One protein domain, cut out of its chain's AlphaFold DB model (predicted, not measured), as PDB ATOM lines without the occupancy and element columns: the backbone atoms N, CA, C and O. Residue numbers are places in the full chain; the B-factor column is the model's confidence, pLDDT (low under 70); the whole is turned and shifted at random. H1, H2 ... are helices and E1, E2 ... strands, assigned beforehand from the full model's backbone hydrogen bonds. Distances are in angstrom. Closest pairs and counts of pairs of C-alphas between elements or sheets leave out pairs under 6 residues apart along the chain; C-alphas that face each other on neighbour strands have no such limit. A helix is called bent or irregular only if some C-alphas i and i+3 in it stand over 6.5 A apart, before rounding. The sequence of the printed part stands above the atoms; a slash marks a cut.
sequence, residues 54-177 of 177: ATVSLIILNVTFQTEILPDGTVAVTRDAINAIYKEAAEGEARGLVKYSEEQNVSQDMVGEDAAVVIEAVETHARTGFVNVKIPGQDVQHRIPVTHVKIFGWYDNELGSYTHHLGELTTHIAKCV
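This is residues 54 to 177 of the 177 residues of the protein "Glyceraldehyde-3-phosphate dehydrogenase" of Actinobacteria bacterium (UniProt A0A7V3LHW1). Picture a long, strongly twisted ribbon built along E5, with E1 on one side of it and E4 on the other, widened at one end by the short strands E2 and E3, where H1 covers one face. At the other end the E4 and E5 hairpin runs on past E1 to the far tip, and at the broad end H3 leaves the sheet, its residues 166 to 176 sticking out with Val 177. The printed part has 124 residues with five named strands and three named helices, in the order E1, H1, E2, H2, E3, E4, E5, H3. The branched sheet is mixed, with E2 and E3 parallel and its other pairs antiparallel; the class is mixed, helices and strands. The whole is loose, with a radius of gyration of the C-alphas of 19.3 A, and elongated, 61 by 39 by 29 A.

Begin with E1, residues 57 to 66, antiparallel to E5, residues 141 to 155; look for N 59 and O 153, 2.8 A apart. Next comes H1, residues 79 to 91, which is on the sheet at a height of 8.0 A. It lies over E2, residues 98 to 101, and E3, residues 117 to 120, slantwise, at 34 degrees to E3 on the local plane; its closest C-alphas to E2 are those of Ala 90 and Val 98, 4.9 A apart. H2, residues 107 to 110, only grazes the sheet. E2, H2 and E3 make a strand-helix-strand unit, two parallel neighbour strands with a helix between, its crossover right-handed; N 99 and O 117 are 2.9 A apart. E3 is antiparallel to E5, with N 118 and O 154 2.8 A apart. E4, residues 125 to 134, forms a hairpin with E5, with N 129 and O 146 2.8 A apart; E3 and E4 lie on one side of E5, E1 on the other side. H3, residues 159 to 176, is only just not on the sheet, with 4 pairs of C-alphas within 10 A. In H1 every O i to N i+4 pair is within hydrogen-bond range, in H3 12 of 14; H2 is too short for such a pair.

Find C-alpha 57 at (159.948, -21.643, 87.369); from there E1 runs 29.3 A. H1 spans 18.3 A, E2 9.9 A, H2 5.5 A, E3 9.4 A and E4 28.4 A. E5 starts at C-alpha 141, (180.567, 13.286, 99.103), and runs 43.1 A. H3 covers 24.6 A to C-alpha 176 at (151.055, -30.863, 116.720); it is only just irregular, with C-alphas 160 and 163 6.8 A apart.

The C-alphas farthest apart, Asp 139 and Val 177, are 62.5 A apart. The printed part has no cut; residues 67 to 78 make the long link from E1 to H1. Mean pLDDT of the printed part is 94.8, and Val 177 is under 70.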
ATOM      1  N   ALA A  54     155.727 -25.457  80.294       93.31
ATOM      2  CA  ALA A  54     154.566 -26.141  80.870       93.31
ATOM      3  C   ALA A  54     154.585 -26.144  82.407       93.31
ATOM      4  O   ALA A  54     153.543 -25.993  83.028       93.31
ATOM      5  N   THR A  55     155.770 -26.297  82.990       95.56
ATOM      6  CA  THR A  55     156.025 -26.269  84.431       95.56
ATOM      7  C   THR A  55     157.467 -25.802  84.660       95.56
ATOM      8  O   THR A  55     158.188 -25.527  83.691       95.56
ATOM      9  N   VAL A  56     157.865 -25.747  85.929       97.81
ATOM     10  CA  VAL A  56     159.122 -25.221  86.453       97.81
ATOM     11  C   VAL A  56     159.254 -23.718  86.244       97.81
ATOM     12  O   VAL A  56     158.964 -23.144  85.193       97.81
ATOM     13  N   SER A  57     159.734 -23.074  87.297       97.44
ATOM     14  CA  SER A  57     159.948 -21.643  87.369       97.44
ATOM     15  C   SER A  57     161.354 -21.340  87.885       97.44
ATOM     16  O   SER A  57     161.995 -22.161  88.539       97.44
ATOM     17  N   LEU A  58     161.836 -20.139  87.569       97.75
ATOM     18  CA  LEU A  58     163.146 -19.639  87.974       97.75
ATOM     19  C   LEU A  58     162.973 -18.346  88.773       97.75
ATOM     20  O   LEU A  58     162.297 -17.412  88.334       97.75
ATOM     21  N   ILE A  59     163.616 -18.284  89.931       97.38
ATOM     22  CA  ILE A  59     163.773 -17.089  90.753       97.38
ATOM     23  C   ILE A  59     165.103 -16.443  90.383       97.38
ATOM     24  O   ILE A  59     166.132 -17.113  90.311       97.38
ATOM     25  N   ILE A  60     165.083 -15.126  90.183       97.88
ATOM     26  CA  ILE A  60     166.290 -14.310  90.044       97.88
ATOM     27  C   ILE A  60     166.272 -13.282  91.170       97.88
ATOM     28  O   ILE A  60     165.638 -12.229  91.061       97.88
ATOM     29  N   LEU A  61     166.961 -13.598  92.260       97.44
ATOM     30  CA  LEU A  61     167.067 -12.727  93.418       97.44
ATOM     31  C   LEU A  61     168.241 -11.765  93.214       97.44
ATOM     32  O   LEU A  61     169.378 -12.190  93.030       97.44
ATOM     33  N   ASN A  62     167.957 -10.463  93.242       97.25
ATOM     34  CA  ASN A  62     168.968  -9.415  93.148       97.25
ATOM     35  C   ASN A  62     169.024  -8.683  94.489       97.25
ATOM     36  O   ASN A  62     168.021  -8.117  94.915       97.25
ATOM     37  N   VAL A  63     170.186  -8.681  95.138       96.06
ATOM     38  CA  VAL A  63     170.378  -8.073  96.462       96.06
ATOM     39  C   VAL A  63     171.585  -7.155  96.422       96.06
ATOM     40  O   VAL A  63     172.607  -7.485  95.824       96.06
ATOM     41  N   THR A  64     171.475  -5.988  97.049       95.31
ATOM     42  CA  THR A  64     172.601  -5.063  97.193       95.31
ATOM     43  C   THR A  64     172.985  -4.980  98.656       95.31
ATOM     44  O   THR A  64     172.177  -4.581  99.488       95.31
ATOM     45  N   PHE A  65     174.228  -5.329  98.953       95.00
ATOM     46  CA  PHE A  65     174.798  -5.274 100.286       95.00
ATOM     47  C   PHE A  65     175.671  -4.034 100.417       95.00
ATOM     48  O   PHE A  65     176.456  -3.717  99.517       95.00
ATOM     49  N   GLN A  66     175.594  -3.359 101.562       91.38
ATOM     50  CA  GLN A  66     176.723  -2.552 102.002       91.38
ATOM     51  C   GLN A  66     177.892  -3.506 102.263       91.38
ATOM     52  O   GLN A  66     177.720  -4.529 102.922       91.38
ATOM     53  N   THR A  67     179.067  -3.195 101.728       92.44
ATOM     54  CA  THR A  67     180.274  -3.990 101.969       92.44
ATOM     55  C   THR A  67     181.388  -3.081 102.457       92.44
ATOM     56  O   THR A  67     181.330  -1.866 102.289       92.44
ATOM     57  N   GLU A  68     182.430  -3.674 103.016       88.56
ATOM     58  CA  GLU A  68     183.694  -3.004 103.292       88.56
ATOM     59  C   GLU A  68     184.783  -3.556 102.370       88.56
ATOM     60  O   GLU A  68     184.691  -4.692 101.892       88.56
ATOM     61  N   ILE A  69     185.788  -2.726 102.087       89.12
ATOM     62  CA  ILE A  69     187.003  -3.153 101.391       89.12
ATOM     63  C   ILE A  69     188.007  -3.558 102.464       89.12
ATOM     64  O   ILE A  69     188.344  -2.757 103.337       89.12
ATOM     65  N   LEU A  70     188.462  -4.802 102.394       90.31
ATOM     66  CA  LEU A  70     189.419  -5.380 103.322       90.31
ATOM     67  C   LEU A  70     190.830  -4.804 103.081       90.31
ATOM     68  O   LEU A  70     191.105  -4.274 102.001       90.31
ATOM     69  N   PRO A  71     191.757  -4.899 104.059       91.56
ATOM     70  CA  PRO A  71     193.106  -4.334 103.935       91.56
ATOM     71  C   PRO A  71     193.917  -4.840 102.732       91.56
ATOM     72  O   PRO A  71     194.822  -4.150 102.270       91.56
ATOM     73  N   ASP A  72     193.597  -6.029 102.223       91.56
ATOM     74  CA  ASP A  72     194.213  -6.642 101.043       91.56
ATOM     75  C   ASP A  72     193.561  -6.218  99.709       91.56
ATOM     76  O   ASP A  72     193.969  -6.674  98.642       91.56
ATOM     77  N   GLY A  73     192.564  -5.328  99.755       87.12
ATOM     78  CA  GLY A  73     191.825  -4.833  98.596       87.12
ATOM     79  C   GLY A  73     190.649  -5.713  98.162       87.12
ATOM     80  O   GLY A  73     189.997  -5.385  97.168       87.12
ATOM     81  N   THR A  74     190.357  -6.805  98.875       90.19
ATOM     82  CA  THR A  74     189.212  -7.685  98.595       90.19
ATOM     83  C   THR A  74     187.935  -7.215  99.304       90.19
ATOM     84  O   THR A  74     187.927  -6.200 100.004       90.19
ATOM     85  N   VAL A  75     186.815  -7.912  99.092       92.81
ATOM     86  CA  VAL A  75     185.535  -7.653  99.772       92.81
ATOM     87  C   VAL A  75     185.028  -8.934 100.421       92.81
ATOM     88  O   VAL A  75     185.283 -10.019  99.910       92.81
ATOM     89  N   ALA A  76     184.284  -8.808 101.521       88.31
ATOM     90  CA  ALA A  76     183.728  -9.964 102.224       88.31
ATOM     91  C   ALA A  76     182.542 -10.603 101.478       88.31
ATOM     92  O   ALA A  76     182.377 -11.820 101.492       88.31
ATOM     93  N   VAL A  77     181.723  -9.791 100.799       95.62
ATOM     94  CA  VAL A  77     180.582 -10.287 100.018       95.62
ATOM     95  C   VAL A  77     181.080 -10.741  98.647       95.62
ATOM     96  O   VAL A  77     181.235  -9.943  97.721       95.62
ATOM     97  N   THR A  78     181.359 -12.033  98.518       95.56
ATOM     98  CA  THR A  78     181.813 -12.667  97.273       95.56
ATOM     99  C   THR A  78     180.833 -13.741  96.818       95.56
ATOM    100  O   THR A  78     179.991 -14.199  97.587       95.56
ATOM    101  N   ARG A  79     180.962 -14.176  95.561       96.88
ATOM    102  CA  ARG A  79     180.239 -15.346  95.049       96.88
ATOM    103  C   ARG A  79     180.432 -16.560  95.961       96.88
ATOM    104  O   ARG A  79     179.452 -17.195  96.323       96.88
ATOM    105  N   ASP A  80     181.675 -16.849  96.337       97.00
ATOM    106  CA  ASP A  80     182.007 -18.031  97.133       97.00
ATOM    107  C   ASP A  80     181.420 -17.939  98.542       97.00
ATOM    108  O   ASP A  80     180.903 -18.929  99.049       97.00
ATOM    109  N   ALA A  81     181.416 -16.744  99.147       96.50
ATOM    110  CA  ALA A  81     180.770 -16.518 100.437       96.50
ATOM    111  C   ALA A  81     179.252 -16.756 100.365       96.50
ATOM    112  O   ALA A  81     178.691 -17.427 101.226       96.50
ATOM    113  N   ILE A  82     178.588 -16.256  99.316       98.00
ATOM    114  CA  ILE A  82     177.149 -16.473  99.099       98.00
ATOM    115  C   ILE A  82     176.844 -17.954  98.848       98.00
ATOM    116  O   ILE A  82     175.925 -18.507  99.448       98.00
ATOM    117  N   ASN A  83     177.630 -18.614  97.997       98.44
ATOM    118  CA  ASN A  83     177.471 -20.038  97.713       98.44
ATOM    119  C   ASN A  83     177.701 -20.894  98.969       98.44
ATOM    120  O   ASN A  83     176.949 -21.837  99.197       98.44
ATOM    121  N   ALA A  84     178.679 -20.544  99.810       98.31
ATOM    122  CA  ALA A  84     178.927 -21.231 101.075       98.31
ATOM    123  C   ALA A  84     177.723 -21.148 102.027       98.31
ATOM    124  O   ALA A  84     177.347 -22.171 102.590       98.31
ATOM    125  N   ILE A  85     177.072 -19.980 102.139       97.88
ATOM    126  CA  ILE A  85     175.851 -19.808 102.949       97.88
ATOM    127  C   ILE A  85     174.737 -20.743 102.464       97.88
ATOM    128  O   ILE A  85     174.128 -21.449 103.264       97.88
ATOM    129  N   TYR A  86     174.477 -20.786 101.153       98.19
ATOM    130  CA  TYR A  86     173.437 -21.667 100.612       98.19
ATOM    131  C   TYR A  86     173.782 -23.149 100.750       98.19
ATOM    132  O   TYR A  86     172.890 -23.955 101.007       98.19
ATOM    133  N   LYS A  87     175.060 -23.509 100.604       98.25
ATOM    134  CA  LYS A  87     175.526 -24.879 100.818       98.25
ATOM    135  C   LYS A  87     175.339 -25.310 102.273       98.25
ATOM    136  O   LYS A  87     174.775 -26.371 102.517       98.25
ATOM    137  N   GLU A  88     175.739 -24.469 103.223       98.38
ATOM    138  CA  GLU A  88     175.540 -24.716 104.654       98.38
ATOM    139  C   GLU A  88     174.051 -24.843 104.998       98.38
ATOM    140  O   GLU A  88     173.655 -25.789 105.675       98.38
ATOM    141  N   ALA A  89     173.203 -23.955 104.469       98.00
ATOM    142  CA  ALA A  89     171.759 -24.026 104.677       98.00
ATOM    143  C   ALA A  89     171.153 -25.329 104.122       98.00
ATOM    144  O   ALA A  89     170.350 -25.968 104.804       98.00
ATOM    145  N   ALA A  90     171.560 -25.747 102.917       98.00
ATOM    146  CA  ALA A  90     171.101 -26.983 102.279       98.00
ATOM    147  C   ALA A  90     171.529 -28.250 103.045       98.00
ATOM    148  O   ALA A  90     170.803 -29.245 103.071       98.00
ATOM    149  N   GLU A  91     172.703 -28.223 103.678       97.44
ATOM    150  CA  GLU A  91     173.222 -29.325 104.495       97.44
ATOM    151  C   GLU A  91     172.682 -29.298 105.942       97.44
ATOM    152  O   GLU A  91     172.654 -30.338 106.609       97.44
ATOM    153  N   GLY A  92     172.232 -28.129 106.407       97.38
ATOM    154  CA  GLY A  92     171.817 -27.840 107.777       97.38
ATOM    155  C   GLY A  92     170.309 -27.647 107.955       97.38
ATOM    156  O   GLY A  92     169.514 -28.556 107.721       97.38
ATOM    157  N   GLU A  93     169.916 -26.475 108.457       94.19
ATOM    158  CA  GLU A  93     168.544 -26.199 108.915       94.19
ATOM    159  C   GLU A  93     167.494 -26.196 107.798       94.19
ATOM    160  O   GLU A  93     166.334 -26.515 108.049       94.19
ATOM    161  N   ALA A  94     167.900 -25.882 106.565       96.12
ATOM    162  CA  ALA A  94     167.019 -25.849 105.405       96.12
ATOM    163  C   ALA A  94     167.092 -27.143 104.581       96.12
ATOM    164  O   ALA A  94     166.609 -27.188 103.447       96.12
ATOM    165  N   ARG A  95     167.680 -28.211 105.132       94.88
ATOM    166  CA  ARG A  95     167.778 -29.508 104.465       94.88
ATOM    167  C   ARG A  95     166.398 -30.027 104.059       94.88
ATOM    168  O   ARG A  95     165.499 -30.149 104.884       94.88
ATOM    169  N   GLY A  96     166.266 -30.382 102.782       90.88
ATOM    170  CA  GLY A  96     165.000 -30.830 102.183       90.88
ATOM    171  C   GLY A  96     164.125 -29.690 101.653       90.88
ATOM    172  O   GLY A  96     163.248 -29.940 100.840       90.88
ATOM    173  N   LEU A  97     164.396 -28.439 102.035       95.56
ATOM    174  CA  LEU A  97     163.771 -27.253 101.440       95.56
ATOM    175  C   LEU A  97     164.708 -26.607 100.418       95.56
ATOM    176  O   LEU A  97     164.310 -26.326  99.293       95.56
ATOM    177  N   VAL A  98     165.965 -26.387 100.786       97.94
ATOM    178  CA  VAL A  98     166.987 -25.833  99.898       97.94
ATOM    179  C   VAL A  98     167.876 -26.967  99.412       97.94
ATOM    180  O   VAL A  98     168.441 -27.714 100.212       97.94
ATOM    181  N   LYS A  99     168.034 -27.075  98.094       98.00
ATOM    182  CA  LYS A  99     169.096 -27.867  97.465       98.00
ATOM    183  C   LYS A  99     170.131 -26.930  96.858       98.00
ATOM    184  O   LYS A  99     169.801 -25.850  96.376       98.00
ATOM    185  N   TYR A 100     171.389 -27.346  96.889       98.44
ATOM    186  CA  TYR A 100     172.511 -26.611  96.314       98.44
ATOM    187  C   TYR A 100     173.079 -27.424  95.151       98.44
ATOM    188  O   TYR A 100     173.470 -28.575  95.344       98.44
ATOM    189  N   SER A 101     173.095 -26.837  93.954       98.25
ATOM    190  CA  SER A 101     173.571 -27.476  92.728       98.25
ATOM    191  C   SER A 101     174.791 -26.748  92.174       98.25
ATOM    192  O   SER A 101     174.778 -25.529  92.020       98.25
ATOM    193  N   GLU A 102     175.821 -27.514  91.815       97.94
ATOM    194  CA  GLU A 102     176.979 -27.046  91.037       97.94
ATOM    195  C   GLU A 102     176.942 -27.560  89.586       97.94
ATOM    196  O   GLU A 102     177.948 -27.523  88.876       97.94
ATOM    197  N   GLU A 103     175.788 -28.066  89.151       97.31
ATOM    198  CA  GLU A 103     175.537 -28.517  87.782       97.31
ATOM    199  C   GLU A 103     175.137 -27.340  86.872       97.31
ATOM    200  O   GLU A 103     175.100 -26.198  87.306       97.31
ATOM    201  N   GLN A 104     174.902 -27.587  85.582       97.38
ATOM    202  CA  GLN A 104     174.399 -26.577  84.639       97.38
ATOM    203  C   GLN A 104     172.968 -26.939  84.242       97.38
ATOM    204  O   GLN A 104     172.736 -27.412  83.127       97.38
ATOM    205  N   ASN A 105     172.025 -26.777  85.171       97.94
ATOM    206  CA  ASN A 105     170.667 -27.270  84.974       97.94
ATOM    207  C   ASN A 105     169.887 -26.428  83.966       97.94
ATOM    208  O   ASN A 105     170.071 -25.216  83.813       97.94
ATOM    209  N   VAL A 106     168.927 -27.082  83.326       97.88
ATOM    210  CA  VAL A 106     167.837 -26.431  82.605       97.88
ATOM    211  C   VAL A 106     166.499 -26.773  83.254       97.88
ATOM    212  O   VAL A 106     166.395 -27.655  84.101       97.88
ATOM    213  N   SER A 107     165.426 -26.092  82.842       97.31
ATOM    214  CA  SER A 107     164.116 -26.238  83.493       97.31
ATOM    215  C   SER A 107     163.578 -27.671  83.522       97.31
ATOM    216  O   SER A 107     162.857 -28.022  84.446       97.31
ATOM    217  N   GLN A 108     163.907 -28.506  82.533       97.56
ATOM    218  CA  GLN A 108     163.446 -29.898  82.496       97.56
ATOM    219  C   GLN A 108     164.100 -30.788  83.553       97.56
ATOM    220  O   GLN A 108     163.449 -31.714  84.026       97.56
ATOM    221  N   ASP A 109     165.331 -30.486  83.962       97.38
ATOM    222  CA  ASP A 109     166.037 -31.266  84.984       97.38
ATOM    223  C   ASP A 109     165.373 -31.109  86.363       97.38
ATOM    224  O   ASP A 109     165.540 -31.947  87.239       97.38
ATOM    225  N   MET A 110     164.580 -30.047  86.540       97.44
ATOM    226  CA  MET A 110     163.944 -29.665  87.804       97.44
ATOM    227  C   MET A 110     162.498 -30.166  87.932       97.44
ATOM    228  O   MET A 110     161.825 -29.867  88.916       97.44
ATOM    229  N   VAL A 111     161.965 -30.876  86.934       97.25
ATOM    230  CA  VAL A 111     160.586 -31.385  86.983       97.25
ATOM    231  C   VAL A 111     160.486 -32.506  88.017       97.25
ATOM    232  O   VAL A 111     161.195 -33.504  87.926       97.25
ATOM    233  N   GLY A 112     159.562 -32.376  88.972       95.62
ATOM    234  CA  GLY A 112     159.385 -33.336  90.063       95.62
ATOM    235  C   GLY A 112     160.415 -33.215  91.186       95.62
ATOM    236  O   GLY A 112     160.414 -34.047  92.088       95.62
ATOM    237  N   GLU A 113     161.266 -32.192  91.143       96.25
ATOM    238  CA  GLU A 113     162.277 -31.921  92.158       96.25
ATOM    239  C   GLU A 113     161.617 -31.523  93.489       96.25
ATOM    240  O   GLU A 113     160.832 -30.573  93.543       96.25
ATOM    241  N   ASP A 114     161.919 -32.268  94.558       95.06
ATOM    242  CA  ASP A 114     161.226 -32.230  95.854       95.06
ATOM    243  C   ASP A 114     161.805 -31.200  96.835       95.06
ATOM    244  O   ASP A 114     161.922 -31.441  98.036       95.06
ATOM    245  N   ALA A 115     162.177 -30.035  96.305       95.88
ATOM    246  CA  ALA A 115     162.765 -28.929  97.051       95.88
ATOM    247  C   ALA A 115     161.925 -27.654  96.925       95.88
ATOM    248  O   ALA A 115     161.310 -27.384  95.889       95.88
ATOM    249  N   ALA A 116     161.971 -26.799  97.945       96.25
ATOM    250  CA  ALA A 116     161.399 -25.456  97.899       96.25
ATOM    251  C   ALA A 116     162.142 -24.603  96.863       96.25
ATOM    252  O   ALA A 116     161.534 -23.806  96.148       96.25
ATOM    253  N   VAL A 117     163.463 -24.790  96.775       97.81
ATOM    254  CA  VAL A 117     164.317 -24.170  95.764       97.81
ATOM    255  C   VAL A 117     165.603 -24.975  95.559       97.81
ATOM    256  O   VAL A 117     166.212 -25.454  96.517       97.81
ATOM    257  N   VAL A 118     166.055 -25.070  94.309       98.38
ATOM    258  CA  VAL A 118     167.394 -25.547  93.940       98.38
ATOM    259  C   VAL A 118     168.244 -24.353  93.523       98.38
ATOM    260  O   VAL A 118     167.956 -23.701  92.521       98.38
ATOM    261  N   ILE A 119     169.283 -24.043  94.290       98.56
ATOM    262  CA  ILE A 119     170.198 -22.929  94.022       98.56
ATOM    263  C   ILE A 119     171.185 -23.321  92.924       98.56
ATOM    264  O   ILE A 119     171.932 -24.287  93.079       98.56
ATOM    265  N   GLU A 120     171.214 -22.538  91.842       98.25
ATOM    266  CA  GLU A 120     172.126 -22.719  90.709       98.25
ATOM    267  C   GLU A 120     173.463 -22.020  90.983       98.25
ATOM    268  O   GLU A 120     173.709 -20.879  90.572       98.25
ATOM    269  N   ALA A 121     174.343 -22.685  91.731       97.94
ATOM    270  CA  ALA A 121     175.550 -22.072  92.276       97.94
ATOM    271  C   ALA A 121     176.582 -21.687  91.204       97.94
ATOM    272  O   ALA A 121     177.447 -20.826  91.441       97.94
ATOM    273  N   VAL A 122     176.506 -22.309  90.019       97.62
ATOM    274  CA  VAL A 122     177.370 -21.980  88.879       97.62
ATOM    275  C   VAL A 122     177.065 -20.594  88.294       97.62
ATOM    276  O   VAL A 122     177.987 -19.944  87.792       97.62
ATOM    277  N   GLU A 123     175.833 -20.103  88.465       97.56
ATOM    278  CA  GLU A 123     175.354 -18.816  87.942       97.56
ATOM    279  C   GLU A 123     175.272 -17.703  89.001       97.56
ATOM    280  O   GLU A 123     174.886 -16.574  88.697       97.56
ATOM    281  N   THR A 124     175.676 -17.955  90.251       98.25
ATOM    282  CA  THR A 124     175.763 -16.882  91.251       98.25
ATOM    283  C   THR A 124     176.786 -15.831  90.806       98.25
ATOM    284  O   THR A 124     177.953 -16.125  90.515       98.25
ATOM    285  N   HIS A 125     176.367 -14.568  90.785       98.12
ATOM    286  CA  HIS A 125     177.213 -13.441  90.408       98.12
ATOM    287  C   HIS A 125     177.289 -12.430  91.544       98.12
ATOM    288  O   HIS A 125     176.272 -12.076  92.131       98.12
ATOM    289  N   ALA A 126     178.482 -11.899  91.806       97.38
ATOM    290  CA  ALA A 126     178.699 -10.813  92.753       97.38
ATOM    291  C   ALA A 126     179.582  -9.743  92.109       97.38
ATOM    292  O   ALA A 126     180.587 -10.057  91.468       97.38
ATOM    293  N   ARG A 127     179.212  -8.470  92.267       96.31
ATOM    294  CA  ARG A 127     179.990  -7.344  91.749       96.31
ATOM    295  C   ARG A 127     179.962  -6.167  92.707       96.31
ATOM    296  O   ARG A 127     178.899  -5.640  93.024       96.31
ATOM    297  N   THR A 128     181.147  -5.703  93.083       95.94
ATOM    298  CA  THR A 128     181.306  -4.502  93.902       95.94
ATOM    299  C   THR A 128     181.335  -3.249  93.032       95.94
ATOM    300  O   THR A 128     182.084  -3.154  92.057       95.94
ATOM    301  N   GLY A 129     180.499  -2.285  93.396       93.44
ATOM    302  CA  GLY A 129     180.479  -0.923  92.887       93.44
ATOM    303  C   GLY A 129     180.608   0.083  94.027       93.44
ATOM    304  O   GLY A 129     180.923  -0.268  95.162       93.44
ATOM    305  N   PHE A 130     180.367   1.354  93.718       92.44
ATOM    306  CA  PHE A 130     180.409   2.430  94.703       92.44
ATOM    307  C   PHE A 130     179.212   3.354  94.529       92.44
ATOM    308  O   PHE A 130     178.881   3.731  93.404       92.44
ATOM    309  N   VAL A 131     178.612   3.754  95.645       92.38
ATOM    310  CA  VAL A 131     177.543   4.751  95.700       92.38
ATOM    311  C   VAL A 131     178.103   6.018  96.329       92.38
ATOM    312  O   VAL A 131     178.672   5.984  97.419       92.38
ATOM    313  N   ASN A 132     177.945   7.143  95.634       91.62
ATOM    314  CA  ASN A 132     178.278   8.451  96.186       91.62
ATOM    315  C   ASN A 132     177.074   8.967  96.978       91.62
ATOM    316  O   ASN A 132     176.023   9.245  96.404       91.62
ATOM    317  N   VAL A 133     177.236   9.102  98.288       90.69
ATOM    318  CA  VAL A 133     176.212   9.599  99.205       90.69
ATOM    319  C   VAL A 133     176.560  11.024  99.613       90.69
ATOM    320  O   VAL A 133     177.656  11.299 100.107       90.69
ATOM    321  N   LYS A 134     175.613  11.947  99.415       89.94
ATOM    322  CA  LYS A 134     175.690  13.306  99.956       89.94
ATOM    323  C   LYS A 134     174.879  13.362 101.245       89.94
ATOM    324  O   LYS A 134     173.670  13.158 101.216       89.94
ATOM    325  N   ILE A 135     175.540  13.661 102.358       87.81
ATOM    326  CA  ILE A 135     174.861  13.863 103.639       87.81
ATOM    327  C   ILE A 135     174.343  15.309 103.675       87.81
ATOM    328  O   ILE A 135     175.134  16.234 103.464       87.81
ATOM    329  N   PRO A 136     173.040  15.549 103.917       90.06
ATOM    330  CA  PRO A 136     172.515  16.903 104.070       90.06
ATOM    331  C   PRO A 136     173.298  17.689 105.132       90.06
ATOM    332  O   PRO A 136     173.509  17.203 106.239       90.06
ATOM    333  N   GLY A 137     173.750  18.899 104.791       88.19
ATOM    334  CA  GLY A 137     174.574  19.733 105.678       88.19
ATOM    335  C   GLY A 137     176.084  19.462 105.620       88.19
ATOM    336  O   GLY A 137     176.839  20.169 106.280       88.19
ATOM    337  N   GLN A 138     176.541  18.495 104.816       88.25
ATOM    338  CA  GLN A 138     177.958  18.300 104.498       88.25
ATOM    339  C   GLN A 138     178.222  18.582 103.012       88.25
ATOM    340  O   GLN A 138     177.478  18.137 102.136       88.25
ATOM    341  N   ASP A 139     179.314  19.292 102.723       84.56
ATOM    342  CA  ASP A 139     179.777  19.539 101.345       84.56
ATOM    343  C   ASP A 139     180.684  18.425 100.797       84.56
ATOM    344  O   ASP A 139     181.107  18.460  99.643       84.56
ATOM    345  N   VAL A 140     180.955  17.398 101.605       85.81
ATOM    346  CA  VAL A 140     181.762  16.239 101.217       85.81
ATOM    347  C   VAL A 140     180.847  15.118 100.717       85.81
ATOM    348  O   VAL A 140     179.855  14.778 101.363       85.81
ATOM    349  N   GLN A 141     181.183  14.532  99.565       85.25
ATOM    350  CA  GLN A 141     180.567  13.286  99.103       85.25
ATOM    351  C   GLN A 141     181.302  12.089  99.703       85.25
ATOM    352  O   GLN A 141     182.524  11.987  99.597       85.25
ATOM    353  N   HIS A 142     180.547  11.163 100.286       87.69
ATOM    354  CA  HIS A 142     181.068   9.899 100.797       87.69
ATOM    355  C   HIS A 142     180.910   8.823  99.735       87.69
ATOM    356  O   HIS A 142     179.837   8.679  99.156       87.69
ATOM    357  N   ARG A 143     181.968   8.061  99.470       89.44
ATOM    358  CA  ARG A 143     181.957   7.000  98.462       89.44
ATOM    359  C   ARG A 143     181.896   5.646  99.159       89.44
ATOM    360  O   ARG A 143     182.910   5.162  99.651       89.44
ATOM    361  N   ILE A 144     180.705   5.061  99.209       90.75
ATOM    362  CA  ILE A 144     180.426   3.829  99.951       90.75
ATOM    363  C   ILE A 144     180.520   2.637  98.993       90.75
ATOM    364  O   ILE A 144     179.853   2.655  97.954       90.75
ATOM    365  N   PRO A 145     181.335   1.613  99.292       93.00
ATOM    366  CA  PRO A 145     181.352   0.399  98.496       93.00
ATOM    367  C   PRO A 145     180.090  -0.431  98.759       93.00
ATOM    368  O   PRO A 145     179.655  -0.614  99.895       93.00
ATOM    369  N   VAL A 146     179.490  -0.930  97.682       95.81
ATOM    370  CA  VAL A 146     178.308  -1.795  97.734       95.81
ATOM    371  C   VAL A 146     178.521  -2.993  96.826       95.81
ATOM    372  O   VAL A 146     179.054  -2.846  95.726       95.81
ATOM    373  N   THR A 147     178.096  -4.171  97.259       97.25
ATOM    374  CA  THR A 147     178.167  -5.384  96.448       97.25
ATOM    375  C   THR A 147     176.776  -5.769  95.997       97.25
ATOM    376  O   THR A 147     175.905  -6.052  96.812       97.25
ATOM    377  N   HIS A 148     176.574  -5.794  94.685       97.56
ATOM    378  CA  HIS A 148     175.363  -6.327  94.089       97.56
ATOM    379  C   HIS A 148     175.553  -7.812  93.795       97.56
ATOM    380  O   HIS A 148     176.535  -8.198  93.156       97.56
ATOM    381  N   VAL A 149     174.613  -8.629  94.249       98.25
ATOM    382  CA  VAL A 149     174.612 -10.076  94.079       98.25
ATOM    383  C   VAL A 149     173.361 -10.480  93.313       98.25
ATOM    384  O   VAL A 149     172.266 -10.003  93.611       98.25
ATOM    385  N   LYS A 150     173.530 -11.376  92.342       98.50
ATOM    386  CA  LYS A 150     172.441 -12.063  91.654       98.50
ATOM    387  C   LYS A 150     172.534 -13.557  91.949       98.50
ATOM    388  O   LYS A 150     173.568 -14.165  91.676       98.50
ATOM    389  N   ILE A 151     171.456 -14.116  92.490       98.69
ATOM    390  CA  ILE A 151     171.301 -15.537  92.815       98.69
ATOM    391  C   ILE A 151     170.157 -16.101  91.977       98.69
ATOM    392  O   ILE A 151     169.118 -15.454  91.811       98.69
ATOM    393  N   PHE A 152     170.354 -17.310  91.466       98.62
ATOM    394  CA  PHE A 152     169.378 -18.034  90.666       98.62
ATOM    395  C   PHE A 152     168.888 -19.262  91.431       98.62
ATOM    396  O   PHE A 152     169.690 -19.989  92.018       98.62
ATOM    397  N   GLY A 153     167.574 -19.477  91.433       98.38
ATOM    398  CA  GLY A 153     166.953 -20.608  92.116       98.38
ATOM    399  C   GLY A 153     165.824 -21.216  91.297       98.38
ATOM    400  O   GLY A 153     164.866 -20.521  90.961       98.38
ATOM    401  N   TRP A 154     165.924 -22.498  90.974       98.31
ATOM    402  CA  TRP A 154     164.870 -23.252  90.303       98.31
ATOM    403  C   TRP A 154     163.842 -23.770  91.302       98.31
ATOM    404  O   TRP A 154     164.183 -24.070  92.442       98.31
ATOM    405  N   TYR A 155     162.595 -23.920  90.868       97.94
ATOM    406  CA  TYR A 155     161.589 -24.668  91.619       97.94
ATOM    407  C   TYR A 155     160.520 -25.232  90.682       97.94
ATOM    408  O   TYR A 155     160.066 -24.556  89.751       97.94
ATOM    409  N   ASP A 156     160.084 -26.465  90.938       97.69
ATOM    410  CA  ASP A 156     158.873 -27.010  90.326       97.69
ATOM    411  C   ASP A 156     157.651 -26.371  90.992       97.69
ATOM    412  O   ASP A 156     157.237 -26.752  92.086       97.69
ATOM    413  N   ASN A 157     157.054 -25.384  90.326       95.00
ATOM    414  CA  ASN A 157     155.907 -24.642  90.844       95.00
ATOM    415  C   ASN A 157     154.615 -25.473  91.003       95.00
ATOM    416  O   ASN A 157     153.592 -24.898  91.376       95.00
ATOM    417  N   GLU A 158     154.619 -26.771  90.686       94.94
ATOM    418  CA  GLU A 158     153.469 -27.668  90.803       94.94
ATOM    419  C   GLU A 158     153.666 -28.744  91.886       94.94
ATOM    420  O   GLU A 158     153.410 -28.501  93.073       94.94
ATOM    421  N   LEU A 159     154.030 -29.962  91.468       88.44
ATOM    422  CA  LEU A 159     154.007 -31.153  92.311       88.44
ATOM    423  C   LEU A 159     155.267 -31.257  93.161       88.44
ATOM    424  O   LEU A 159     155.134 -31.434  94.372       88.44
ATOM    425  N   GLY A 160     156.443 -31.146  92.529       85.12
ATOM    426  CA  GLY A 160     157.732 -31.350  93.188       85.12
ATOM    427  C   GLY A 160     157.909 -30.439  94.399       85.12
ATOM    428  O   GLY A 160     158.205 -30.917  95.484       85.12
ATOM    429  N   SER A 161     157.599 -29.148  94.262       92.88
ATOM    430  CA  SER A 161     157.805 -28.188  95.348       92.88
ATOM    431  C   SER A 161     156.528 -27.879  96.134       92.88
ATOM    432  O   SER A 161     156.316 -28.364  97.247       92.88
ATOM    433  N   TYR A 162     155.642 -27.052  95.570       93.81
ATOM    434  CA  TYR A 162     154.565 -26.414  96.331       93.81
ATOM    435  C   TYR A 162     153.592 -27.430  96.944       93.81
ATOM    436  O   TYR A 162     153.270 -27.359  98.131       93.81
ATOM    437  N   THR A 163     153.133 -28.391  96.139       95.88
ATOM    438  CA  THR A 163     152.170 -29.405  96.592       95.88
ATOM    439  C   THR A 163     152.794 -30.350  97.617       95.88
ATOM    440  O   THR A 163     152.141 -30.692  98.606       95.88
ATOM    441  N   HIS A 164     154.057 -30.735  97.413       94.56
ATOM    442  CA  HIS A 164     154.812 -31.562  98.349       94.56
ATOM    443  C   HIS A 164     154.911 -30.897  99.730       94.56
ATOM    444  O   HIS A 164     154.425 -31.457 100.716       94.56
ATOM    445  N   HIS A 165     155.413 -29.660  99.798       94.50
ATOM    446  CA  HIS A 165     155.585 -28.954 101.072       94.50
ATOM    447  C   HIS A 165     154.260 -28.592 101.749       94.50
ATOM    448  O   HIS A 165     154.175 -28.580 102.978       94.50
ATOM    449  N   LEU A 166     153.188 -28.359 100.984       95.38
ATOM    450  CA  LEU A 166     151.850 -28.223 101.561       95.38
ATOM    451  C   LEU A 166     151.405 -29.519 102.264       95.38
ATOM    452  O   LEU A 166     150.807 -29.474 103.345       95.38
ATOM    453  N   GLY A 167     151.711 -30.679 101.679       95.69
ATOM    454  CA  GLY A 167     151.470 -31.988 102.288       95.69
ATOM    455  C   GLY A 167     152.300 -32.214 103.556       95.69
ATOM    456  O   GLY A 167     151.767 -32.676 104.574       95.69
ATOM    457  N   GLU A 168     153.577 -31.828 103.534       94.44
ATOM    458  CA  GLU A 168     154.452 -31.875 104.710       94.44
ATOM    459  C   GLU A 168     153.930 -30.983 105.839       94.44
ATOM    460  O   GLU A 168     153.788 -31.449 106.972       94.44
ATOM    461  N   LEU A 169     153.556 -29.738 105.531       94.75
ATOM    462  CA  LEU A 169     152.986 -28.799 106.497       94.75
ATOM    463  C   LEU A 169     151.682 -29.333 107.100       94.75
ATOM    464  O   LEU A 169     151.483 -29.266 108.312       94.75
ATOM    465  N   THR A 170     150.810 -29.917 106.276       96.69
ATOM    466  CA  THR A 170     149.563 -30.539 106.746       96.69
ATOM    467  C   THR A 170     149.856 -31.667 107.736       96.69
ATOM    468  O   THR A 170     149.246 -31.745 108.803       96.69
ATOM    469  N   THR A 171     150.833 -32.517 107.415       96.38
ATOM    470  CA  THR A 171     151.269 -33.612 108.291       96.38
ATOM    471  C   THR A 171     151.896 -33.092 109.583       96.38
ATOM    472  O   THR A 171     151.678 -33.667 110.647       96.38
ATOM    473  N   HIS A 172     152.667 -32.007 109.508       94.94
ATOM    474  CA  HIS A 172     153.249 -31.350 110.671       94.94
ATOM    475  C   HIS A 172     152.159 -30.822 111.612       94.94
ATOM    476  O   HIS A 172     152.159 -31.168 112.789       94.94
ATOM    477  N   ILE A 173     151.180 -30.075 111.088       97.06
ATOM    478  CA  ILE A 173     150.049 -29.555 111.872       97.06
ATOM    479  C   ILE A 173     149.285 -30.702 112.542       97.06
ATOM    480  O   ILE A 173     149.011 -30.629 113.735       97.06
ATOM    481  N   ALA A 174     148.997 -31.784 111.814       96.75
ATOM    482  CA  ALA A 174     148.273 -32.934 112.357       96.75
ATOM    483  C   ALA A 174     149.006 -33.650 113.506       96.75
ATOM    484  O   ALA A 174     148.358 -34.294 114.320       96.75
ATOM    485  N   LYS A 175     150.342 -33.563 113.572       95.50
ATOM    486  CA  LYS A 175     151.148 -34.120 114.675       95.50
ATOM    487  C   LYS A 175     151.245 -33.183 115.883       95.50
ATOM    488  O   LYS A 175     151.621 -33.637 116.960       95.50
ATOM    489  N   CYS A 176     150.980 -31.895 115.686       90.06
ATOM    490  CA  CYS A 176     151.055 -30.863 116.720       90.06
ATOM    491  C   CYS A 176     149.721 -30.651 117.461       90.06
ATOM    492  O   CYS A 176     149.706 -29.944 118.470       90.06
ATOM    493  N   VAL A 177     148.627 -31.236 116.958       67.38
ATOM    494  CA  VAL A 177     147.294 -31.285 117.589       67.38
ATOM    495  C   VAL A 177     147.119 -32.617 118.306       67.38
ATOM    496  O   VAL A 177     146.573 -32.598 119.432       67.38
TER     497      VAL A 177